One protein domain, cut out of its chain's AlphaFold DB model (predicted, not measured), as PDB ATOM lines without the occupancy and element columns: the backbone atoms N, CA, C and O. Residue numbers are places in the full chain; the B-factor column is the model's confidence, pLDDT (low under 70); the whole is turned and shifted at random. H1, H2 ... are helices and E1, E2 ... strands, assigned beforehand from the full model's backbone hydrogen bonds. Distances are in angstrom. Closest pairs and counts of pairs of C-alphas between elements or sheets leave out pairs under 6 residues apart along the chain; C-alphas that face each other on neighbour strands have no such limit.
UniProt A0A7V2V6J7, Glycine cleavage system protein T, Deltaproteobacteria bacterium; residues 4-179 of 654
ATOM      1  N   GLU A   4      30.106   1.892 -36.616       84.94
ATOM      2  CA  GLU A   4      31.325   1.112 -36.884       84.94
ATOM      3  C   GLU A   4      32.178   1.711 -38.013       84.94
ATOM      4  O   GLU A   4      33.401   1.661 -37.961       84.94
ATOM      5  N   ALA A   5      31.525   2.324 -39.003       76.00
ATOM      6  CA  ALA A   5      32.152   3.081 -40.083       76.00
ATOM      7  C   ALA A   5      32.435   4.548 -39.697       76.00
ATOM      8  O   ALA A   5      32.662   5.377 -40.574       76.00
ATOM      9  N   SER A   6      32.374   4.879 -38.402       79.81
ATOM     10  CA  SER A   6      32.530   6.238 -37.873       79.81
ATOM     11  C   SER A   6      31.533   7.251 -38.455       79.81
ATOM     12  O   SER A   6      31.858   8.422 -38.610       79.81
ATOM     13  N   LEU A   7      30.310   6.794 -38.752       77.81
ATOM     14  CA  LEU A   7      29.171   7.614 -39.175       77.81
ATOM     15  C   LEU A   7      28.122   7.699 -38.054       77.81
ATOM     16  O   LEU A   7      27.933   6.741 -37.290       77.81
ATOM     17  N   PRO A   8      27.344   8.784 -37.964       74.06
ATOM     18  CA  PRO A   8      26.485   9.044 -36.831       74.06
ATOM     19  C   PRO A   8      25.214   8.198 -36.971       74.06
ATOM     20  O   PRO A   8      24.753   7.891 -38.081       74.06
ATOM     21  N   LEU A   9      24.622   7.811 -35.842       71.06
ATOM     22  CA  LEU A   9      23.331   7.117 -35.827       71.06
ATOM     23  C   LEU A   9      22.175   8.083 -36.114       71.06
ATOM     24  O   LEU A   9      21.196   7.689 -36.742       71.06
ATOM     25  N   TYR A  10      22.319   9.340 -35.691       66.81
ATOM     26  CA  TYR A  10      21.301  10.385 -35.790       66.81
ATOM     27  C   TYR A  10      21.901  11.644 -36.442       66.81
ATOM     28  O   TYR A  10      23.098  11.897 -36.307       66.81
ATOM     29  N   GLY A  11      21.098  12.388 -37.207       59.44
ATOM     30  CA  GLY A  11      21.537  13.436 -38.143       59.44
ATOM     31  C   GLY A  11      22.198  14.668 -37.513       59.44
ATOM     32  O   GLY A  11      21.564  15.711 -37.395       59.44
ATOM     33  N   HIS A  12      23.485  14.568 -37.167       60.66
ATOM     34  CA  HIS A  12      24.214  15.629 -36.455       60.66
ATOM     35  C   HIS A  12      25.624  15.913 -36.990       60.66
ATOM     36  O   HIS A  12      26.375  16.614 -36.332       60.66
ATOM     37  N   GLU A  13      26.020  15.402 -38.155       61.25
ATOM     38  CA  GLU A  13      27.366  15.687 -38.692       61.25
ATOM     39  C   GLU A  13      27.458  16.998 -39.478       61.25
ATOM     40  O   GLU A  13      28.554  17.432 -39.802       61.25
ATOM     41  N   LEU A  14      26.313  17.629 -39.765       65.25
ATOM     42  CA  LEU A  14      26.195  18.818 -40.620       65.25
ATOM     43  C   LEU A  14      25.021  19.729 -40.191       65.25
ATOM     44  O   LEU A  14      24.455  20.448 -41.008       65.25
ATOM     45  N   GLY A  15      24.587  19.617 -38.930       75.50
ATOM     46  CA  GLY A  15      23.458  20.366 -38.367       75.50
ATOM     47  C   GLY A  15      23.901  21.377 -37.311       75.50
ATOM     48  O   GLY A  15      25.045  21.824 -37.305       75.50
ATOM     49  N   VAL A  16      23.004  21.700 -36.382       81.38
ATOM     50  CA  VAL A  16      23.334  22.479 -35.182       81.38
ATOM     51  C   VAL A  16      23.715  21.563 -34.020       81.38
ATOM     52  O   VAL A  16      23.097  20.518 -33.799       81.38
ATOM     53  N   ASP A  17      24.747  21.951 -33.277       81.56
ATOM     54  CA  ASP A  17      25.150  21.306 -32.037       81.56
ATOM     55  C   ASP A  17      24.171  21.622 -30.889       81.56
ATOM     56  O   ASP A  17      23.192  22.358 -31.035       81.56
ATOM     57  N   LYS A  18      24.427  21.056 -29.704       78.88
ATOM     58  CA  LYS A  18      23.599  21.286 -28.508       78.88
ATOM     59  C   LYS A  18      23.566  22.739 -28.021       78.88
ATOM     60  O   LYS A  18      22.698  23.074 -27.221       78.88
ATOM     61  N   GLU A  19      24.515  23.562 -28.446       80.00
ATOM     62  CA  GLU A  19      24.594  24.988 -28.125       80.00
ATOM     63  C   GLU A  19      23.920  25.844 -29.216       80.00
ATOM     64  O   GLU A  19      23.923  27.069 -29.114       80.00
ATOM     65  N   GLY A  20      23.331  25.218 -30.244       82.12
ATOM     66  CA  GLY A  20      22.683  25.894 -31.368       82.12
ATOM     67  C   GLY A  20      23.657  26.413 -32.429       82.12
ATOM     68  O   GLY A  20      23.252  27.208 -33.272       82.12
ATOM     69  N   LYS A  21      24.930  25.995 -32.401       84.56
ATOM     70  CA  LYS A  21      25.954  26.410 -33.373       84.56
ATOM     71  C   LYS A  21      26.061  25.402 -34.503       84.56
ATOM     72  O   LYS A  21      25.985  24.202 -34.268       84.56
ATOM     73  N   GLU A  22      26.287  25.872 -35.723       86.81
ATOM     74  CA  GLU A  22      26.544  24.983 -36.857       86.81
ATOM     75  C   GLU A  22      27.809  24.147 -36.628       86.81
ATOM     76  O   GLU A  22      28.842  24.657 -36.187       86.81
ATOM     77  N   ILE A  23      27.723  22.855 -36.937       88.44
ATOM     78  CA  ILE A  23      28.866  21.945 -36.889       88.44
ATOM     79  C   ILE A  23      29.670  22.127 -38.184       88.44
ATOM     80  O   ILE A  23      29.126  21.912 -39.271       88.44
ATOM     81  N   PRO A  24      30.955  22.518 -38.101       90.19
ATOM     82  CA  PRO A  24      31.800  22.680 -39.276       90.19
ATOM     83  C   PRO A  24      31.913  21.365 -40.041       90.19
ATOM     84  O   PRO A  24      32.072  20.309 -39.437       90.19
ATOM     85  N   ILE A  25      31.914  21.421 -41.371       88.81
ATOM     86  CA  ILE A  25      32.047  20.230 -42.217       88.81
ATOM     87  C   ILE A  25      33.322  19.463 -41.842       88.81
ATOM     88  O   ILE A  25      33.249  18.280 -41.530       88.81
ATOM     89  N   PHE A  26      34.468  20.148 -41.746       89.38
ATOM     90  CA  PHE A  26      35.755  19.557 -41.345       89.38
ATOM     91  C   PHE A  26      35.842  19.118 -39.871       89.38
ATOM     92  O   PHE A  26      36.877  18.597 -39.452       89.38
ATOM     93  N   ALA A  27      34.779  19.284 -39.074       89.44
ATOM     94  CA  ALA A  27      34.684  18.590 -37.795       89.44
ATOM     95  C   ALA A  27      34.574  17.070 -37.992       89.44
ATOM     96  O   ALA A  27      35.047  16.310 -37.148       89.44
ATOM     97  N   ALA A  28      33.968  16.628 -39.097       84.94
ATOM     98  CA  ALA A  28      33.948  15.230 -39.496       84.94
ATOM     99  C   ALA A  28      35.287  14.822 -40.151       84.94
ATOM    100  O   ALA A  28      35.969  15.658 -40.744       84.94
ATOM    101  N   PRO A  29      35.674  13.536 -40.095       72.94
ATOM    102  CA  PRO A  29      36.908  13.049 -40.722       72.94
ATOM    103  C   PRO A  29      36.820  12.898 -42.255       72.94
ATOM    104  O   PRO A  29      37.816  13.077 -42.951       72.94
ATOM    105  N   ALA A  30      35.638  12.601 -42.805       73.69
ATOM    106  CA  ALA A  30      35.435  12.308 -44.233       73.69
ATOM    107  C   ALA A  30      35.709  13.458 -45.245       73.69
ATOM    108  O   ALA A  30      36.173  13.168 -46.351       73.69
ATOM    109  N   PRO A  31      35.456  14.748 -44.941       80.06
ATOM    110  CA  PRO A  31      35.609  15.842 -45.904       80.06
ATOM    111  C   PRO A  31      37.020  16.025 -46.456       80.06
ATOM    112  O   PRO A  31      37.149  16.507 -47.575       80.06
ATOM    113  N   GLY A  32      38.064  15.613 -45.727       73.88
ATOM    114  CA  GLY A  32      39.445  15.677 -46.224       73.88
ATOM    115  C   GLY A  32      39.684  14.855 -47.497       73.88
ATOM    116  O   GLY A  32      40.620  15.140 -48.233       73.88
ATOM    117  N   LEU A  33      38.822  13.869 -47.776       74.12
ATOM    118  CA  LEU A  33      38.857  13.053 -48.994       74.12
ATOM    119  C   LEU A  33      37.909  13.564 -50.088       74.12
ATOM    120  O   LEU A  33      38.131  13.296 -51.264       74.12
ATOM    121  N   GLY A  34      36.821  14.239 -49.706       76.12
ATOM    122  CA  GLY A  34      35.738  14.619 -50.623       76.12
ATOM    123  C   GLY A  34      35.747  16.085 -51.057       76.12
ATOM    124  O   GLY A  34      35.186  16.421 -52.100       76.12
ATOM    125  N   VAL A  35      36.361  16.973 -50.271       86.19
ATOM    126  CA  VAL A  35      36.437  18.405 -50.573       86.19
ATOM    127  C   VAL A  35      37.710  18.685 -51.348       86.19
ATOM    128  O   VAL A  35      38.810  18.384 -50.898       86.19
ATOM    129  N   SER A  36      37.555  19.351 -52.487       83.88
ATOM    130  CA  SER A  36      38.683  19.813 -53.276       83.88
ATOM    131  C   SER A  36      38.599  21.292 -53.575       83.88
ATOM    132  O   SER A  36      37.550  21.845 -53.908       83.88
ATOM    133  N   PHE A  37      39.772  21.907 -53.508       87.12
ATOM    134  CA  PHE A  37      39.999  23.300 -53.837       87.12
ATOM    135  C   PHE A  37      40.699  23.482 -55.185       87.12
ATOM    136  O   PHE A  37      41.144  24.598 -55.474       87.12
ATOM    137  N   SER A  38      40.760  22.422 -56.007       83.69
ATOM    138  CA  SER A  38      41.286  22.468 -57.373       83.69
ATOM    139  C   SER A  38      40.725  23.687 -58.121       83.69
ATOM    140  O   SER A  38      39.515  23.957 -58.050       83.69
ATOM    141  N   PRO A  39      41.573  24.464 -58.821       83.94
ATOM    142  CA  PRO A  39      41.110  25.568 -59.655       83.94
ATOM    143  C   PRO A  39      40.089  25.125 -60.711       83.94
ATOM    144  O   PRO A  39      39.150  25.869 -60.984       83.94
ATOM    145  N   LEU A  40      40.201  23.891 -61.228       83.75
ATOM    146  CA  LEU A  40      39.284  23.350 -62.242       83.75
ATOM    147  C   LEU A  40      37.836  23.220 -61.755       83.75
ATOM    148  O   LEU A  40      36.916  23.248 -62.564       83.75
ATOM    149  N   LYS A  41      37.615  23.110 -60.439       82.38
ATOM    150  CA  LYS A  41      36.269  23.019 -59.854       82.38
ATOM    151  C   LYS A  41      35.554  24.376 -59.761       82.38
ATOM    152  O   LYS A  41      34.397  24.417 -59.352       82.38
ATOM    153  N   GLY A  42      36.217  25.481 -60.124       86.44
ATOM    154  CA  GLY A  42      35.625  26.822 -60.127       86.44
ATOM    155  C   GLY A  42      35.132  27.286 -58.749       86.44
ATOM    156  O   GLY A  42      35.465  26.706 -57.713       86.44
ATOM    157  N   ASN A  43      34.345  28.362 -58.707       88.88
ATOM    158  CA  ASN A  43      33.781  28.863 -57.454       88.88
ATOM    159  C   ASN A  43      32.417  28.217 -57.166       88.88
ATOM    160  O   ASN A  43      31.400  28.654 -57.694       88.88
ATOM    161  N   PHE A  44      32.401  27.169 -56.343       90.06
ATOM    162  CA  PHE A  44      31.170  26.501 -55.920       90.06
ATOM    163  C   PHE A  44      30.630  27.084 -54.603       90.06
ATOM    164  O   PHE A  44      31.369  27.657 -53.798       90.06
ATOM    165  N   ILE A  45      29.327  26.923 -54.367       90.50
ATOM    166  CA  ILE A  45      28.656  27.431 -53.162       90.50
ATOM    167  C   ILE A  45      29.316  26.833 -51.911       90.50
ATOM    168  O   ILE A  45      29.448  25.619 -51.786       90.50
ATOM    169  N   GLY A  46      29.740  27.692 -50.980       89.88
ATOM    170  CA  GLY A  46      30.398  27.278 -49.735       89.88
ATOM    171  C   GLY A  46      31.916  27.065 -49.832       89.88
ATOM    172  O   GLY A  46      32.532  26.751 -48.811       89.88
ATOM    173  N   ARG A  47      32.545  27.290 -51.000       91.88
ATOM    174  CA  ARG A  47      34.001  27.138 -51.205       91.88
ATOM    175  C   ARG A  47      34.833  27.901 -50.171       91.88
ATOM    176  O   ARG A  47      35.743  27.316 -49.591       91.88
ATOM    177  N   ASP A  48      34.506  29.163 -49.889       92.75
ATOM    178  CA  ASP A  48      35.263  29.992 -48.934       92.75
ATOM    179  C   ASP A  48      35.087  29.548 -47.477       92.75
ATOM    180  O   ASP A  48      36.025  29.599 -46.679       92.75
ATOM    181  N   ALA A  49      33.891  29.080 -47.111       91.38
ATOM    182  CA  ALA A  49      33.633  28.540 -45.779       91.38
ATOM    183  C   ALA A  49      34.433  27.250 -45.550       91.38
ATOM    184  O   ALA A  49      35.133  27.129 -44.546       91.38
ATOM    185  N   LEU A  50      34.400  26.333 -46.521       92.81
ATOM    186  CA  LEU A  50      35.185  25.100 -46.497       92.81
ATOM    187  C   LEU A  50      36.688  25.372 -46.507       92.81
ATOM    188  O   LEU A  50      37.427  24.706 -45.791       92.81
ATOM    189  N   ARG A  51      37.145  26.365 -47.277       93.25
ATOM    190  CA  ARG A  51      38.561  26.738 -47.339       93.25
ATOM    191  C   ARG A  51      39.075  27.215 -45.987       93.25
ATOM    192  O   ARG A  51      40.124  26.758 -45.557       93.25
ATOM    193  N   ARG A  52      38.329  28.073 -45.284       93.62
ATOM    194  CA  ARG A  52      38.711  28.520 -43.931       93.62
ATOM    195  C   ARG A  52      38.854  27.349 -42.959       93.62
ATOM    196  O   ARG A  52      39.816  27.304 -42.201       93.62
ATOM    197  N   GLN A  53      37.922  26.399 -43.009       93.25
ATOM    198  CA  GLN A  53      37.978  25.200 -42.175       93.25
ATOM    199  C   GLN A  53      39.167  24.295 -42.532       93.25
ATOM    200  O   GLN A  53      39.861  23.810 -41.642       93.25
ATOM    201  N   PHE A  54      39.429  24.100 -43.827       92.69
ATOM    202  CA  PHE A  54      40.572  23.332 -44.315       92.69
ATOM    203  C   PHE A  54      41.909  23.934 -43.875       92.69
ATOM    204  O   PHE A  54      42.760  23.203 -43.377       92.69
ATOM    205  N   GLU A  55      42.091  25.250 -44.024       92.50
ATOM    206  CA  GLU A  55      43.332  25.923 -43.621       92.50
ATOM    207  C   GLU A  55      43.576  25.800 -42.112       92.50
ATOM    208  O   GLU A  55      44.693  25.507 -41.698       92.50
ATOM    209  N   GLU A  56      42.538  25.923 -41.276       93.00
ATOM    210  CA  GLU A  56      42.693  25.663 -39.842       93.00
ATOM    211  C   GLU A  56      43.088  24.208 -39.558       93.00
ATOM    212  O   GLU A  56      43.990  23.960 -38.760       93.00
ATOM    213  N   MET A  57      42.451  23.238 -40.220       91.06
ATOM    214  CA  MET A  57      42.807  21.827 -40.057       91.06
ATOM    215  C   MET A  57      44.236  21.537 -40.510       91.06
ATOM    216  O   MET A  57      44.923  20.738 -39.876       91.06
ATOM    217  N   LYS A  58      44.705  22.205 -41.565       90.38
ATOM    218  CA  LYS A  58      46.085  22.118 -42.038       90.38
ATOM    219  C   LYS A  58      47.064  22.647 -40.990       90.38
ATOM    220  O   LYS A  58      48.006  21.931 -40.671       90.38
ATOM    221  N   LEU A  59      46.804  23.823 -40.408       92.06
ATOM    222  CA  LEU A  59      47.612  24.362 -39.304       92.06
ATOM    223  C   LEU A  59      47.631  23.390 -38.114       92.06
ATOM    224  O   LEU A  59      48.691  23.053 -37.592       92.06
ATOM    225  N   ARG A  60      46.458  22.869 -37.729       91.00
ATOM    226  CA  ARG A  60      46.305  21.953 -36.588       91.00
ATOM    227  C   ARG A  60      47.083  20.652 -36.774       91.00
ATOM    228  O   ARG A  60      47.762  20.209 -35.855       91.00
ATOM    229  N   LEU A  61      46.989  20.039 -37.954       85.88
ATOM    230  CA  LEU A  61      47.685  18.788 -38.272       85.88
ATOM    231  C   LEU A  61      49.182  19.000 -38.544       85.88
ATOM    232  O   LEU A  61      49.969  18.095 -38.280       85.88
ATOM    233  N   GLY A  62      49.569  20.179 -39.038       87.50
ATOM    234  CA  GLY A  62      50.965  20.584 -39.225       87.50
ATOM    235  C   GLY A  62      51.687  20.944 -37.923       87.50
ATOM    236  O   GLY A  62      52.914  20.947 -37.893       87.50
ATOM    237  N   GLY A  63      50.944  21.198 -36.839       87.94
ATOM    238  CA  GLY A  63      51.499  21.677 -35.570       87.94
ATOM    239  C   GLY A  63      51.840  23.171 -35.579       87.94
ATOM    240  O   GLY A  63      52.558  23.638 -34.694       87.94
ATOM    241  N   ASP A  64      51.333  23.914 -36.562       90.81
ATOM    242  CA  ASP A  64      51.515  25.355 -36.669       90.81
ATOM    243  C   ASP A  64      50.661  26.100 -35.625       90.81
ATOM    244  O   ASP A  64      49.614  25.598 -35.194       90.81
ATOM    245  N   PRO A  65      51.055  27.324 -35.219       91.06
ATOM    246  CA  PRO A  65      50.258  28.138 -34.312       91.06
ATOM    247  C   PRO A  65      48.833  28.350 -34.834       91.06
ATOM    248  O   PRO A  65      48.611  28.912 -35.908       91.06
ATOM    249  N   LEU A  66      47.854  27.924 -34.039       91.25
ATOM    250  CA  LEU A  66      46.446  28.137 -34.343       91.25
ATOM    251  C   LEU A  66      46.044  29.597 -34.095       91.25
ATOM    252  O   LEU A  66      46.602  30.256 -33.210       91.25
ATOM    253  N   PRO A  67      45.026  30.108 -34.813       88.81
ATOM    254  CA  PRO A  67      44.421  31.378 -34.449       88.81
ATOM    255  C   PRO A  67      43.871  31.323 -33.008       88.81
ATOM    256  O   PRO A  67      43.572  30.232 -32.498       88.81
ATOM    257  N   PRO A  68      43.701  32.487 -32.344       89.31
ATOM    258  CA  PRO A  68      43.048  32.568 -31.038       89.31
ATOM    259  C   PRO A  68      41.738  31.779 -31.023       89.31
ATOM    260  O   PRO A  68      41.049  31.728 -32.045       89.31
ATOM    261  N   LYS A  69      41.386  31.167 -29.885       85.38
ATOM    262  CA  LYS A  69      40.234  30.249 -29.789       85.38
ATOM    263  C   LYS A  69      38.932  30.862 -30.307       85.38
ATOM    264  O   LYS A  69      38.120  30.155 -30.888       85.38
ATOM    265  N   GLU A  70      38.752  32.169 -30.152       86.25
ATOM    266  CA  GLU A  70      37.571  32.914 -30.597       86.25
ATOM    267  C   GLU A  70      37.472  33.027 -32.128       86.25
ATOM    268  O   GLU A  70      36.401  33.302 -32.663       86.25
ATOM    269  N   LYS A  71      38.591  32.839 -32.837       88.81
ATOM    270  CA  LYS A  71      38.702  32.893 -34.301       88.81
ATOM    271  C   LYS A  71      38.796  31.510 -34.949       88.81
ATOM    272  O   LYS A  71      38.850  31.436 -36.175       88.81
ATOM    273  N   GLN A  72      38.832  30.442 -34.155       91.75
ATOM    274  CA  GLN A  72      38.825  29.076 -34.669       91.75
ATOM    275  C   GLN A  72      37.439  28.743 -35.226       91.75
ATOM    276  O   GLN A  72      36.423  28.858 -34.542       91.75
ATOM    277  N   VAL A  73      37.409  28.332 -36.488       92.62
ATOM    278  CA  VAL A  73      36.234  27.866 -37.219       92.62
ATOM    279  C   VAL A  73      36.010  26.361 -37.065       92.62
ATOM    280  O   VAL A  73      34.901  25.916 -37.338       92.62
ATOM    281  N   VAL A  74      37.004  25.582 -36.605       92.25
ATOM    282  CA  VAL A  74      36.853  24.152 -36.252       92.25
ATOM    283  C   VAL A  74      37.334  23.876 -34.814       92.25
ATOM    284  O   VAL A  74      38.283  23.123 -34.595       92.25
ATOM    285  N   PRO A  75      36.677  24.451 -33.786       90.56
ATOM    286  CA  PRO A  75      37.113  24.307 -32.391       90.56
ATOM    287  C   PRO A  75      36.923  22.886 -31.834       90.56
ATOM    288  O   PRO A  75      37.585  22.492 -30.874       90.56
ATOM    289  N   LYS A  76      36.008  22.110 -32.424       92.12
ATOM    290  CA  LYS A  76      35.668  20.745 -32.023       92.12
ATOM    291  C   LYS A  76      35.611  19.837 -33.249       92.12
ATOM    292  O   LYS A  76      35.318  20.290 -34.355       92.12
ATOM    293  N   ARG A  77      35.878  18.550 -33.044       91.81
ATOM    294  CA  ARG A  77      35.852  17.497 -34.064       91.81
ATOM    295  C   ARG A  77      35.113  16.273 -33.555       91.81
ATOM    296  O   ARG A  77      34.920  16.090 -32.354       91.81
ATOM    297  N   ILE A  78      34.684  15.453 -34.500       91.06
ATOM    298  CA  ILE A  78      33.994  14.202 -34.244       91.06
ATOM    299  C   ILE A  78      35.035  13.092 -34.191       91.06
ATOM    300  O   ILE A  78      35.697  12.800 -35.185       91.06
ATOM    301  N   PHE A  79      35.159  12.480 -33.020       92.31
ATOM    302  CA  PHE A  79      36.079  11.382 -32.770       92.31
ATOM    303  C   PHE A  79      35.322  10.083 -32.491       92.31
ATOM    304  O   PHE A  79      34.351  10.104 -31.723       92.31
ATOM    305  N   PRO A  80      35.769   8.945 -33.049       93.38
ATOM    306  CA  PRO A  80      35.350   7.636 -32.580       93.38
ATOM    307  C   PRO A  80      35.928   7.376 -31.189       93.38
ATOM    308  O   PRO A  80      37.085   7.683 -30.905       93.38
ATOM    309  N   PHE A  81      35.123   6.792 -30.306       93.69
ATOM    310  CA  PHE A  81      35.583   6.347 -28.996       93.69
ATOM    311  C   PHE A  81      34.960   5.005 -28.606       93.69
ATOM    312  O   PHE A  81      33.829   4.689 -28.990       93.69
ATOM    313  N   ALA A  82      35.680   4.238 -27.799       93.19
ATOM    314  CA  ALA A  82      35.197   3.004 -27.194       93.19
ATOM    315  C   ALA A  82      35.203   3.137 -25.667       93.19
ATOM    316  O   ALA A  82      36.092   3.769 -25.102       93.19
ATOM    317  N   VAL A  83      34.207   2.566 -24.989       91.06
ATOM    318  CA  VAL A  83      34.194   2.481 -23.518       91.06
ATOM    319  C   VAL A  83      35.116   1.342 -23.095       91.06
ATOM    320  O   VAL A  83      35.046   0.248 -23.655       91.06
ATOM    321  N   VAL A  84      35.965   1.593 -22.100       86.81
ATOM    322  CA  VAL A  84      36.953   0.637 -21.589       86.81
ATOM    323  C   VAL A  84      36.525   0.177 -20.192       86.81
ATOM    324  O   VAL A  84      36.026   0.965 -19.390       86.81
ATOM    325  N   GLY A  85      36.661  -1.120 -19.898       70.38
ATOM    326  CA  GLY A  85      36.527  -1.686 -18.546       70.38
ATOM    327  C   GLY A  85      35.124  -1.723 -17.911       70.38
ATOM    328  O   GLY A  85      34.944  -2.423 -16.920       70.38
ATOM    329  N   SER A  86      34.114  -1.028 -18.451       64.44
ATOM    330  CA  SER A  86      32.760  -0.964 -17.869       64.44
ATOM    331  C   SER A  86      31.650  -1.316 -18.870       64.44
ATOM    332  O   SER A  86      31.759  -1.030 -20.059       64.44
ATOM    333  N   GLN A  87      30.532  -1.890 -18.395       65.94
ATOM    334  CA  GLN A  87      29.330  -2.176 -19.210       65.94
ATOM    335  C   GLN A  87      28.439  -0.936 -19.460       65.94
ATOM    336  O   GLN A  87      27.240  -1.047 -19.723       65.94
ATOM    337  N   GLY A  88      28.996   0.270 -19.337       77.88
ATOM    338  CA  GLY A  88      28.264   1.510 -19.565       77.88
ATOM    339  C   GLY A  88      27.910   1.716 -21.030       77.88
ATOM    340  O   GLY A  88      28.768   1.577 -21.893       77.88
ATOM    341  N   ILE A  89      26.665   2.110 -21.312       87.25
ATOM    342  CA  ILE A  89      26.243   2.495 -22.663       87.25
ATOM    343  C   ILE A  89      26.336   4.011 -22.793       87.25
ATOM    344  O   ILE A  89      25.557   4.738 -22.166       87.25
ATOM    345  N   ALA A  90      27.242   4.490 -23.643       87.88
ATOM    346  CA  ALA A  90      27.250   5.892 -24.033       87.88
ATOM    347  C   ALA A  90      26.035   6.176 -24.929       87.88
ATOM    348  O   ALA A  90      25.805   5.470 -25.911       87.88
ATOM    349  N   ARG A  91      25.230   7.192 -24.602       88.81
ATOM    350  CA  ARG A  91      24.103   7.625 -25.445       88.81
ATOM    351  C   ARG A  91      24.303   9.058 -25.894       88.81
ATOM    352  O   ARG A  91      25.071   9.812 -25.301       88.81
ATOM    353  N   GLN A  92      23.572   9.429 -26.938       89.38
ATOM    354  CA  GLN A  92      23.554  10.794 -27.427       89.38
ATOM    355  C   GLN A  92      23.295  11.780 -26.284       89.38
ATOM    356  O   GLN A  92      22.365  11.640 -25.489       89.38
ATOM    357  N   GLY A  93      24.138  12.800 -26.233       88.31
ATOM    358  CA  GLY A  93      24.019  13.918 -25.330       88.31
ATOM    359  C   GLY A  93      24.699  13.774 -23.976       88.31
ATOM    360  O   GLY A  93      24.662  14.762 -23.242       88.31
ATOM    361  N   TYR A  94      25.313  12.624 -23.689       92.31
ATOM    362  CA  TYR A  94      26.163  12.418 -22.515       92.31
ATOM    363  C   TYR A  94      27.353  13.379 -22.587       92.31
ATOM    364  O   TYR A  94      27.846  13.671 -23.679       92.31
ATOM    365  N   GLU A  95      27.813  13.880 -21.443       94.31
ATOM    366  CA  GLU A  95      28.946  14.803 -21.402       94.31
ATOM    367  C   GLU A  95      30.261  14.042 -21.534       94.31
ATOM    368  O   GLU A  95      30.434  12.999 -20.904       94.31
ATOM    369  N   VAL A  96      31.199  14.584 -22.310       94.75
ATOM    370  CA  VAL A  96      32.549  14.030 -22.442       94.75
ATOM    371  C   VAL A  96      33.539  14.969 -21.774       94.75
ATOM    372  O   VAL A  96      33.594  16.165 -22.079       94.75
ATOM    373  N   TRP A  97      34.305  14.409 -20.851       95.50
ATOM    374  CA  TRP A  97      35.285  15.089 -20.027       95.50
ATOM    375  C   TRP A  97      36.677  14.538 -20.322       95.50
ATOM    376  O   TRP A  97      36.858  13.333 -20.470       95.50
ATOM    377  N   VAL A  98      37.665  15.422 -20.396       93.69
ATOM    378  CA  VAL A  98      39.071  15.074 -20.624       93.69
ATOM    379  C   VAL A  98      39.908  15.859 -19.623       93.69
ATOM    380  O   VAL A  98      39.688  17.054 -19.434       93.69
ATOM    381  N   HIS A  99      40.814  15.182 -18.912       90.88
ATOM    382  CA  HIS A  99      41.641  15.782 -17.851       90.88
ATOM    383  C   HIS A  99      40.844  16.641 -16.843       90.88
ATOM    384  O   HIS A  99      41.269  17.723 -16.443       90.88
ATOM    385  N   GLY A 100      39.647  16.180 -16.463       89.69
ATOM    386  CA  GLY A 100      38.783  16.870 -15.498       89.69
ATOM    387  C   GLY A 100      38.047  18.105 -16.032       89.69
ATOM    388  O   GLY A 100      37.355  18.762 -15.255       89.69
ATOM    389  N   LYS A 101      38.128  18.419 -17.332       92.81
ATOM    390  CA  LYS A 101      37.379  19.514 -17.977       92.81
ATOM    391  C   LYS A 101      36.358  18.978 -18.975       92.81
ATOM    392  O   LYS A 101      36.625  18.006 -19.678       92.81
ATOM    393  N   LYS A 102      35.193  19.624 -19.059       93.62
ATOM    394  CA  LYS A 102      34.169  19.292 -20.055       93.62
ATOM    395  C   LYS A 102      34.667  19.700 -21.442       93.62
ATOM    396  O   LYS A 102      34.845  20.886 -21.693       93.62
ATOM    397  N   SER A 103      34.861  18.716 -22.316       94.12
ATOM    398  CA  SER A 103      35.354  18.908 -23.685       94.12
ATOM    399  C   SER A 103      34.210  18.946 -24.704       94.12
ATOM    400  O   SER A 103      34.215  19.716 -25.664       94.12
ATOM    401  N   GLY A 104      33.152  18.165 -24.473       93.38
ATOM    402  CA  GLY A 104      32.035  18.118 -25.409       93.38
ATOM    403  C   GLY A 104      30.951  17.128 -25.024       93.38
ATOM    404  O   GLY A 104      30.622  16.975 -23.844       93.38
ATOM    405  N   HIS A 105      30.348  16.494 -26.026       92.56
ATOM    406  CA  HIS A 105      29.265  15.539 -25.814       92.56
ATOM    407  C   HIS A 105      29.284  14.392 -26.823       92.56
ATOM    408  O   HIS A 105      29.774  14.518 -27.944       92.56
ATOM    409  N   VAL A 106      28.693  13.270 -26.424       92.31
ATOM    410  CA  VAL A 106      28.465  12.118 -27.299       92.31
ATOM    411  C   VAL A 106      27.410  12.494 -28.342       92.31
ATOM    412  O   VAL A 106      26.291  12.870 -27.987       92.31
ATOM    413  N   THR A 107      27.736  12.388 -29.628       89.62
ATOM    414  CA  THR A 107      26.790  12.637 -30.732       89.62
ATOM    415  C   THR A 107      26.010  11.380 -31.086       89.62
ATOM    416  O   THR A 107      24.841  11.442 -31.457       89.62
ATOM    417  N   SER A 108      26.636  10.213 -30.956       90.12
ATOM    418  CA  SER A 108      26.022   8.912 -31.199       90.12
ATOM    419  C   SER A 108      26.726   7.856 -30.362       90.12
ATOM    420  O   SER A 108      27.941   7.877 -30.233       90.12
ATOM    421  N   GLY A 109      25.977   6.922 -29.790       90.88
ATOM    422  CA  GLY A 109      26.559   5.843 -29.003       90.88
ATOM    423  C   GLY A 109      25.564   4.718 -28.787       90.88
ATOM    424  O   GLY A 109      24.351   4.949 -28.707       90.88
ATOM    425  N   THR A 110      26.074   3.493 -28.757       91.19
ATOM    426  CA  THR A 110      25.273   2.294 -28.514       91.19
ATOM    427  C   THR A 110      26.156   1.130 -28.074       91.19
ATOM    428  O   THR A 110      27.371   1.145 -28.251       91.19
ATOM    429  N   MET A 111      25.514   0.091 -27.545       90.88
ATOM    430  CA  MET A 111      26.111  -1.237 -27.453       90.88
ATOM    431  C   MET A 111      25.980  -1.942 -28.793       90.88
ATOM    432  O   MET A 111      24.895  -1.937 -29.381       90.88
ATOM    433  N   VAL A 112      27.062  -2.559 -29.251       90.00
ATOM    434  CA  VAL A 112      27.087  -3.384 -30.458       90.00
ATOM    435  C   VAL A 112      27.599  -4.786 -30.123       90.00
ATOM    436  O   VAL A 112      28.549  -4.908 -29.340       90.00
ATOM    437  N   PRO A 113      26.985  -5.842 -30.685       89.56
ATOM    438  CA  PRO A 113      27.578  -7.167 -30.669       89.56
ATOM    439  C   PRO A 113      28.751  -7.222 -31.649       89.56
ATOM    440  O   PRO A 113      28.710  -6.600 -32.713       89.56
ATOM    441  N   TYR A 114      29.763  -8.011 -31.319       89.06
ATOM    442  CA  TYR A 114      30.829  -8.391 -32.233       89.06
ATOM    443  C   TYR A 114      31.155  -9.875 -32.067       89.06
ATOM    444  O   TYR A 114      30.954 -10.453 -30.998       89.06
ATOM    445  N   TRP A 115      31.634 -10.482 -33.147       90.00
ATOM    446  CA  TRP A 115      32.106 -11.861 -33.144       90.00
ATOM    447  C   TRP A 115      33.486 -11.932 -32.506       90.00
ATOM    448  O   TRP A 115      34.366 -11.143 -32.864       90.00
ATOM    449  N   ILE A 116      33.676 -12.869 -31.582       90.19
ATOM    450  CA  ILE A 116      35.018 -13.222 -31.128       90.19
ATOM    451  C   ILE A 116      35.676 -14.003 -32.266       90.19
ATOM    452  O   ILE A 116      35.033 -14.816 -32.920       90.19
ATOM    453  N   PHE A 117      36.938 -13.703 -32.556       89.31
ATOM    454  CA  PHE A 117      37.696 -14.438 -33.562       89.31
ATOM    455  C   PHE A 117      38.570 -15.482 -32.868       89.31
ATOM    456  O   PHE A 117      39.205 -15.180 -31.857       89.31
ATOM    457  N   SER A 118      38.602 -16.694 -33.416       87.12
ATOM    458  CA  SER A 118      39.465 -17.795 -32.978       87.12
ATOM    459  C   SER A 118      40.518 -18.123 -34.036       87.12
ATOM    460  O   SER A 118      40.276 -17.925 -35.227       87.12
ATOM    461  N   GLY A 119      41.661 -18.663 -33.608       82.50
ATOM    462  CA  GLY A 119      42.813 -18.955 -34.467       82.50
ATOM    463  C   GLY A 119      43.852 -17.835 -34.452       82.50
ATOM    464  O   GLY A 119      43.763 -16.912 -33.644       82.50
ATOM    465  N   ASP A 120      44.822 -17.907 -35.363       77.25
ATOM    466  CA  ASP A 120      45.955 -16.981 -35.414       77.25
ATOM    467  C   ASP A 120      46.129 -16.331 -36.793       77.25
ATOM    468  O   ASP A 120      45.939 -16.942 -37.849       77.25
ATOM    469  N   GLY A 121      46.511 -15.052 -36.779       77.25
ATOM    470  CA  GLY A 121      46.806 -14.265 -37.972       77.25
ATOM    471  C   GLY A 121      45.683 -14.260 -39.014       77.25
ATOM    472  O   GLY A 121      44.525 -13.956 -38.734       77.25
ATOM    473  N   ILE A 122      46.042 -14.567 -40.259       74.56
ATOM    474  CA  ILE A 122      45.145 -14.524 -41.424       74.56
ATOM    475  C   ILE A 122      44.099 -15.647 -41.450       74.56
ATOM    476  O   ILE A 122      43.074 -15.518 -42.127       74.56
ATOM    477  N   LEU A 123      44.340 -16.707 -40.676       77.44
ATOM    478  CA  LEU A 123      43.463 -17.870 -40.542       77.44
ATOM    479  C   LEU A 123      42.393 -17.678 -39.472       77.44
ATOM    480  O   LEU A 123      41.564 -18.558 -39.285       77.44
ATOM    481  N   MET A 124      42.387 -16.530 -38.789       85.25
ATOM    482  CA  MET A 124      41.336 -16.208 -37.836       85.25
ATOM    483  C   MET A 124      39.951 -16.237 -38.494       85.25
ATOM    484  O   MET A 124      39.724 -15.597 -39.535       85.25
ATOM    485  N   GLU A 125      39.016 -16.905 -37.824       87.06
ATOM    486  CA  GLU A 125      37.605 -17.006 -38.202       87.06
ATOM    487  C   GLU A 125      36.693 -16.562 -37.051       87.06
ATOM    488  O   GLU A 125      37.096 -16.662 -35.888       87.06
ATOM    489  N   PRO A 126      35.482 -16.048 -37.343       89.56
ATOM    490  CA  PRO A 126      34.465 -15.826 -36.322       89.56
ATOM    491  C   PRO A 126      34.155 -17.142 -35.597       89.56
ATOM    492  O   PRO A 126      33.813 -18.126 -36.247       89.56
ATOM    493  N   SER A 127      34.262 -17.159 -34.270       89.94
ATOM    494  CA  SER A 127      33.781 -18.274 -33.455       89.94
ATOM    495  C   SER A 127      32.261 -18.197 -33.284       89.94
ATOM    496  O   SER A 127      31.631 -17.214 -33.671       89.94
ATOM    497  N   ASP A 128      31.649 -19.202 -32.659       89.88
ATOM    498  CA  ASP A 128      30.229 -19.136 -32.282       89.88
ATOM    499  C   ASP A 128      29.954 -18.101 -31.170       89.88
ATOM    500  O   ASP A 128      28.807 -17.685 -30.956       89.88
ATOM    501  N   ASP A 129      31.005 -17.640 -30.486       91.31
ATOM    502  CA  ASP A 129      30.901 -16.705 -29.377       91.31
ATOM    503  C   ASP A 129      30.768 -15.254 -29.847       91.31
ATOM    504  O   ASP A 129      31.440 -14.758 -30.760       91.31
ATOM    505  N   LYS A 130      29.914 -14.518 -29.138       90.50
ATOM    506  CA  LYS A 130      29.715 -13.084 -29.338       90.50
ATOM    507  C   LYS A 130      29.956 -12.348 -28.040       90.50
ATOM    508  O   LYS A 130      29.508 -12.766 -26.975       90.50
ATOM    509  N   ALA A 131      30.591 -11.195 -28.154       90.25
ATOM    510  CA  ALA A 131      30.734 -10.258 -27.057       90.25
ATOM    511  C   ALA A 131      30.066  -8.929 -27.405       90.25
ATOM    512  O   ALA A 131      29.728  -8.641 -28.553       90.25
ATOM    513  N   MET A 132      29.833  -8.120 -26.378       89.88
ATOM    514  CA  MET A 132      29.226  -6.804 -26.510       89.88
ATOM    515  C   MET A 132      30.258  -5.735 -26.176       89.88
ATOM    516  O   MET A 132      31.023  -5.882 -25.225       89.88
ATOM    517  N   ARG A 133      30.246  -4.627 -26.917       90.25
ATOM    518  CA  ARG A 133      31.068  -3.446 -26.619       90.25
ATOM    519  C   ARG A 133      30.252  -2.168 -26.748       90.25
ATOM    520  O   ARG A 133      29.371  -2.089 -27.605       90.25
ATOM    521  N   SER A 134      30.544  -1.169 -25.915       92.31
ATOM    522  CA  SER A 134      29.992   0.180 -26.083       92.31
ATOM    523  C   SER A 134      30.949   1.003 -26.928       92.31
ATOM    524  O   SER A 134      32.093   1.226 -26.536       92.31
ATOM    525  N   ILE A 135      30.453   1.494 -28.055       92.81
ATOM    526  CA  ILE A 135      31.181   2.394 -28.947       92.81
ATOM    527  C   ILE A 135      30.360   3.657 -29.188       92.81
ATOM    528  O   ILE A 135      29.139   3.682 -28.981       92.81
ATOM    529  N   GLY A 136      31.023   4.713 -29.638       92.75
ATOM    530  CA  GLY A 136      30.378   5.976 -29.934       92.75
ATOM    531  C   GLY A 136      31.207   6.913 -30.793       92.75
ATOM    532  O   GLY A 136      32.346   6.632 -31.166       92.75
ATOM    533  N   LEU A 137      30.577   8.039 -31.101       93.06
ATOM    534  CA  LEU A 137      31.164   9.232 -31.680       93.06
ATOM    535  C   LEU A 137      30.911  10.389 -30.718       93.06
ATOM    536  O   LEU A 137      29.820  10.515 -30.149       93.06
ATOM    537  N   ALA A 138      31.922  11.223 -30.524       93.19
ATOM    538  CA  ALA A 138      31.847  12.384 -29.654       93.19
ATOM    539  C   ALA A 138      32.309  13.633 -30.397       93.19
ATOM    540  O   ALA A 138      33.326  13.596 -31.080       93.19
ATOM    541  N   TYR A 139      31.564  14.728 -30.240       92.88
ATOM    542  CA  TYR A 139      31.957  16.052 -30.713       92.88
ATOM    543  C   TYR A 139      32.642  16.787 -29.563       92.88
ATOM    544  O   TYR A 139      31.980  17.250 -28.627       92.88
ATOM    545  N   ILE A 140      33.971  16.793 -29.601       93.75
ATOM    546  CA  ILE A 140      34.881  17.179 -28.510       93.75
ATOM    547  C   ILE A 140      36.025  18.033 -29.056       93.75
ATOM    548  O   ILE A 140      36.108  18.232 -30.266       93.75
ATOM    549  N   ASP A 141      36.872  18.577 -28.181       93.44
ATOM    550  CA  ASP A 141      37.941  19.503 -28.571       93.44
ATOM    551  C   ASP A 141      38.806  18.933 -29.704       93.44
ATOM    552  O   ASP A 141      39.226  17.776 -29.686       93.44
ATOM    553  N   ALA A 142      39.069  19.759 -30.716       91.56
ATOM    554  CA  ALA A 142      39.722  19.324 -31.949       91.56
ATOM    555  C   ALA A 142      41.204  18.920 -31.781       91.56
ATOM    556  O   ALA A 142      41.762  18.293 -32.687       91.56
ATOM    557  N   ASP A 143      41.813  19.273 -30.643       89.50
ATOM    558  CA  ASP A 143      43.218  19.023 -30.284       89.50
ATOM    559  C   ASP A 143      43.484  17.635 -29.685       89.50
ATOM    560  O   ASP A 143      44.643  17.262 -29.493       89.50
ATOM    561  N   LEU A 144      42.429  16.877 -29.382       91.94
ATOM    562  CA  LEU A 144      42.543  15.550 -28.783       91.94
ATOM    563  C   LEU A 144      43.111  14.526 -29.773       91.94
ATOM    564  O   LEU A 144      42.980  14.662 -30.996       91.94
ATOM    565  N   LYS A 145      43.748  13.483 -29.235       89.50
ATOM    566  CA  LYS A 145      44.472  12.469 -30.018       89.50
ATOM    567  C   LYS A 145      43.950  11.056 -29.790       89.50
ATOM    568  O   LYS A 145      43.357  10.736 -28.763       89.50
ATOM    569  N   GLU A 146      44.215  10.189 -30.763       89.06
ATOM    570  CA  GLU A 146      43.994   8.752 -30.617       89.06
ATOM    571  C   GLU A 146      44.739   8.202 -29.389       89.06
ATOM    572  O   GLU A 146      45.889   8.563 -29.125       89.06
ATOM    573  N   GLY A 147      44.076   7.321 -28.640       89.62
ATOM    574  CA  GLY A 147      44.590   6.713 -27.417       89.62
ATOM    575  C   GLY A 147      44.370   7.550 -26.157       89.62
ATOM    576  O   GLY A 147      44.591   7.043 -25.056       89.62
ATOM    577  N   GLU A 148      43.909   8.801 -26.269       91.62
ATOM    578  CA  GLU A 148      43.585   9.600 -25.089       91.62
ATOM    579  C   GLU A 148      42.368   9.042 -24.352       91.62
ATOM    580  O   GLU A 148      41.344   8.678 -24.942       91.62
ATOM    581  N   LYS A 149      42.497   8.988 -23.025       93.00
ATOM    582  CA  LYS A 149      41.427   8.574 -22.124       93.00
ATOM    583  C   LYS A 149      40.419   9.703 -21.965       93.00
ATOM    584  O   LYS A 149      40.783  10.846 -21.692       93.00
ATOM    585  N   ILE A 150      39.149   9.351 -22.070       94.19
ATOM    586  CA  ILE A 150      38.017  10.256 -21.901       94.19
ATOM    587  C   ILE A 150      37.082   9.709 -20.828       94.19
ATOM    588  O   ILE A 150      37.022   8.509 -20.574       94.19
ATOM    589  N   GLU A 151      36.317  10.593 -20.211       94.31
ATOM    590  CA  GLU A 151      35.345  10.243 -19.190       94.31
ATOM    591  C   GLU A 151      33.947  10.663 -19.649       94.31
ATOM    592  O   GLU A 151      33.702  11.823 -19.984       94.31
ATOM    593  N   ILE A 152      33.015   9.715 -19.676       93.81
ATOM    594  CA  ILE A 152      31.657   9.923 -20.178       93.81
ATOM    595  C   ILE A 152      30.702   9.990 -18.992       93.81
ATOM    596  O   ILE A 152      30.517   8.999 -18.287       93.81
ATOM    597  N   ARG A 153      30.061  11.145 -18.787       92.19
ATOM    598  CA  ARG A 153      29.228  11.426 -17.610       92.19
ATOM    599  C   ARG A 153      27.757  11.636 -17.963       92.19
ATOM    600  O   ARG A 153      27.421  12.356 -18.903       92.19
ATOM    601  N   GLN A 154      26.867  11.051 -17.157       87.56
ATOM    602  CA  GLN A 154      25.422  11.304 -17.198       87.56
ATOM    603  C   GLN A 154      24.764  10.986 -15.846       87.56
ATOM    604  O   GLN A 154      24.885   9.868 -15.349       87.56
ATOM    605  N   ARG A 155      23.982  11.932 -15.289       80.06
ATOM    606  CA  ARG A 155      23.120  11.729 -14.096       80.06
ATOM    607  C   ARG A 155      23.848  11.025 -12.931       80.06
ATOM    608  O   ARG A 155      23.331  10.074 -12.356       80.06
ATOM    609  N   GLY A 156      25.072  11.464 -12.628       78.62
ATOM    610  CA  GLY A 156      25.900  10.925 -11.539       78.62
ATOM    611  C   GLY A 156      26.652   9.623 -11.847       78.62
ATOM    612  O   GLY A 156      27.412   9.164 -11.003       78.62
ATOM    613  N   LYS A 157      26.488   9.034 -13.041       84.69
ATOM    614  CA  LYS A 157      27.294   7.896 -13.510       84.69
ATOM    615  C   LYS A 157      28.432   8.380 -14.400       84.69
ATOM    616  O   LYS A 157      28.245   9.323 -15.172       84.69
ATOM    617  N   SER A 158      29.573   7.708 -14.298       88.31
ATOM    618  CA  SER A 158      30.766   7.970 -15.096       88.31
ATOM    619  C   SER A 158      31.326   6.669 -15.666       88.31
ATOM    620  O   SER A 158      31.297   5.639 -14.989       88.31
ATOM    621  N   PHE A 159      31.802   6.719 -16.908       89.00
ATOM    622  CA  PHE A 159      32.417   5.599 -17.613       89.00
ATOM    623  C   PHE A 159      33.745   6.043 -18.220       89.00
ATOM    624  O   PHE A 159      33.825   7.127 -18.801       89.00
ATOM    625  N   GLU A 160      34.764   5.196 -18.121       91.94
ATOM    626  CA  GLU A 160      36.034   5.411 -18.811       91.94
ATOM    627  C   GLU A 160      35.893   5.016 -20.285       91.94
ATOM    628  O   GLU A 160      35.331   3.974 -20.623       91.94
ATOM    629  N   GLY A 161      36.393   5.860 -21.175       92.12
ATOM    630  CA  GLY A 161      36.498   5.585 -22.596       92.12
ATOM    631  C   GLY A 161      37.860   5.978 -23.141       92.12
ATOM    632  O   GLY A 161      38.679   6.587 -22.457       92.12
ATOM    633  N   MET A 162      38.093   5.634 -24.398       93.31
ATOM    634  CA  MET A 162      39.316   5.944 -25.123       93.31
ATOM    635  C   MET A 162      38.964   6.388 -26.537       93.31
ATOM    636  O   MET A 162      38.111   5.771 -27.180       93.31
ATOM    637  N   ILE A 163      39.615   7.448 -27.016       93.56
ATOM    638  CA  ILE A 163      39.543   7.846 -28.425       93.56
ATOM    639  C   ILE A 163      40.255   6.781 -29.259       93.56
ATOM    640  O   ILE A 163      41.405   6.444 -28.981       93.56
ATOM    641  N   VAL A 164      39.585   6.262 -30.283       91.50
ATOM    642  CA  VAL A 164      40.116   5.218 -31.171       91.50
ATOM    643  C   VAL A 164      40.093   5.703 -32.615       91.50
ATOM    644  O   VAL A 164      39.240   6.508 -32.979       91.50
ATOM    645  N   GLU A 165      41.010   5.214 -33.451       88.19
ATOM    646  CA  GLU A 165      41.048   5.563 -34.880       88.19
ATOM    647  C   GLU A 165      39.774   5.107 -35.607       88.19
ATOM    648  O   GLU A 165      39.175   5.841 -36.394       88.19
ATOM    649  N   ARG A 166      39.359   3.867 -35.337       89.38
ATOM    650  CA  ARG A 166      38.219   3.194 -35.959       89.38
ATOM    651  C   ARG A 166      37.725   2.071 -35.057       89.38
ATOM    652  O   ARG A 166      38.491   1.513 -34.276       89.38
ATOM    653  N   HIS A 167      36.457   1.700 -35.198       91.00
ATOM    654  CA  HIS A 167      35.872   0.591 -34.434       91.00
ATOM    655  C   HIS A 167      36.026  -0.759 -35.141       91.00
ATOM    656  O   HIS A 167      36.030  -1.806 -34.488       91.00
ATOM    657  N   LEU A 168      36.173  -0.747 -36.466       89.25
ATOM    658  CA  LEU A 168      36.188  -1.918 -37.339       89.25
ATOM    659  C   LEU A 168      37.275  -1.763 -38.412       89.25
ATOM    660  O   LEU A 168      37.529  -0.652 -38.875       89.25
ATOM    661  N   SER A 169      37.882  -2.868 -38.842       86.62
ATOM    662  CA  SER A 169      38.808  -2.904 -39.979       86.62
ATOM    663  C   SER A 169      38.385  -3.942 -41.019       86.62
ATOM    664  O   SER A 169      37.895  -5.021 -40.682       86.62
ATOM    665  N   LEU A 170      38.598  -3.597 -42.291       85.69
ATOM    666  CA  LEU A 170      38.354  -4.436 -43.469       85.69
ATOM    667  C   LEU A 170      39.660  -4.877 -44.151       85.69
ATOM    668  O   LEU A 170      39.627  -5.436 -45.240       85.69
ATOM    669  N   GLU A 171      40.815  -4.640 -43.525       84.25
ATOM    670  CA  GLU A 171      42.136  -4.890 -44.128       84.25
ATOM    671  C   GLU A 171      42.436  -6.382 -44.381       84.25
ATOM    672  O   GLU A 171      43.372  -6.714 -45.108       84.25
ATOM    673  N   ALA A 172      41.635  -7.293 -43.819       82.25
ATOM    674  CA  ALA A 172      41.763  -8.735 -44.017       82.25
ATOM    675  C   ALA A 172      40.415  -9.387 -44.408       82.25
ATOM    676  O   ALA A 172      39.769 -10.007 -43.563       82.25
ATOM    677  N   PRO A 173      39.940  -9.259 -45.657       82.38
ATOM    678  CA  PRO A 173      38.685  -9.874 -46.109       82.38
ATOM    679  C   PRO A 173      38.599 -11.397 -45.831       82.38
ATOM    680  O   PRO A 173      39.622 -12.040 -45.580       82.38
ATOM    681  N   PRO A 174      37.381 -11.988 -45.821       82.50
ATOM    682  CA  PRO A 174      36.085 -11.369 -46.118       82.50
ATOM    683  C   PRO A 174      35.421 -10.741 -44.883       82.50
ATOM    684  O   PRO A 174      34.375 -10.107 -44.993       82.50
ATOM    685  N   TYR A 175      35.994 -10.942 -43.693       85.88
ATOM    686  CA  TYR A 175      35.372 -10.522 -42.444       85.88
ATOM    687  C   TYR A 175      35.846  -9.137 -42.022       85.88
ATOM    688  O   TYR A 175      37.044  -8.850 -41.973       85.88
ATOM    689  N   ALA A 176      34.894  -8.302 -41.621       86.56
ATOM    690  CA  ALA A 176      35.192  -7.075 -40.911       86.56
ATOM    691  C   ALA A 176      35.521  -7.404 -39.447       86.56
ATOM    692  O   ALA A 176      34.709  -8.023 -38.756       86.56
ATOM    693  N   ARG A 177      36.707  -7.009 -38.974       87.62
ATOM    694  CA  ARG A 177      37.179  -7.327 -37.617       87.62
ATOM    695  C   ARG A 177      37.022  -6.140 -36.675       87.62
ATOM    696  O   ARG A 177      37.393  -5.027 -37.055       87.62
ATOM    697  N   PRO A 178      36.499  -6.350 -35.455       88.38
ATOM    698  CA  PRO A 178      36.447  -5.306 -34.444       88.38
ATOM    699  C   PRO A 178      37.867  -4.943 -34.008       88.38
ATOM    700  O   PRO A 178      38.655  -5.812 -33.649       88.38
ATOM    701  N   ILE A 179      38.179  -3.650 -34.009       87.69
ATOM    702  CA  ILE A 179      39.387  -3.128 -33.370       87.69
ATOM    703  C   ILE A 179      39.035  -2.847 -31.914       87.69
ATOM    704  O   ILE A 179      38.174  -2.012 -31.623       87.69
TER     705      ILE A 179
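This is residues 4 to 179 of the 654 residues of the protein "Glycine cleavage system protein T" of Deltaproteobacteria bacterium (UniProt A0A7V2V6J7). A closed barrel of six antiparallel strands stands at the core, and its two longest strands, E3 and E4, run on past it as a two-stranded arm. Toward the other end of the longest axis, off the barrel, lie H1, H2 and a loop whose residues 38 to 46 stick out. The printed part has 176 residues, with named elements in the order H1 H2 E1 E2 E3 E4 E5 E6; they hold 80 residues, under half, and the class is mixed. Round the ring run E1 E4 E3 E2 E5 E6 and back to E1. The whole is compact, with a radius of gyration of the C-alphas of 18.1 A and spans of 54 by 45 by 30 A.

After residues 4 to 30, which hold no named element, look for H1, residues 31 to 34, and H2, residues 47 to 62. They are close but not clearly touching; their closest C-alphas, Gly 32 and Phe 54, are 8.0 A apart. Neither is on the barrel. In H2 every O i to N i+4 pair is within hydrogen-bond range; H1 is too short for such a pair. E1, residues 76 to 83, has E4, residues 125 to 141, on one side, with N 79 and O 138 2.9 A apart, and E6, residues 157 to 163, on the other side, with N 162 and O 82 2.8 A apart. E2, residues 95 to 98, forms a hairpin with E3, residues 101 to 118; N 103 and O 96 are 2.9 A apart. E3 and E4 form a hairpin too, antiparallel at 169 degrees, with N 114 and O 131 2.8 A apart. E2, E3 and E4 are a meander, each strand the antiparallel neighbour of the one before. E5, residues 149 to 154, pairs with E2 through N 97 and O 151, 2.8 A, and forms a hairpin with E6 through N 152 and O 159, 2.8 A. E1 to E4, and likewise E2 to E5, make a Greek key, four strands of which the first is the antiparallel neighbour of the fourth.

Find C-alpha 47 at (34.001, 27.138, -51.205); from there H2 runs 21.8 A. E1 covers 20.2 A and bends by 57 degrees at residue 80. E3 starts at C-alpha 101, (37.379, 19.514, -17.977), bends by 80 degrees at residue 104 and covers 40.3 A. E4 covers 37.8 A and bends by 112 degrees at residue 128. E6 ends at C-alpha 163, (39.543, 7.846, -28.425).

The C-alphas farthest apart, Asn 43 and Asp 128, are 54.3 A apart. The printed part has no cut. The links H1 to H2, H2 to E1 and E1 to E2 are long. Past E6, residues 168 to 169 pair antiparallel with residues 177 to 178. Confidence is under 70 at residues 10 to 14 and 86 to 87.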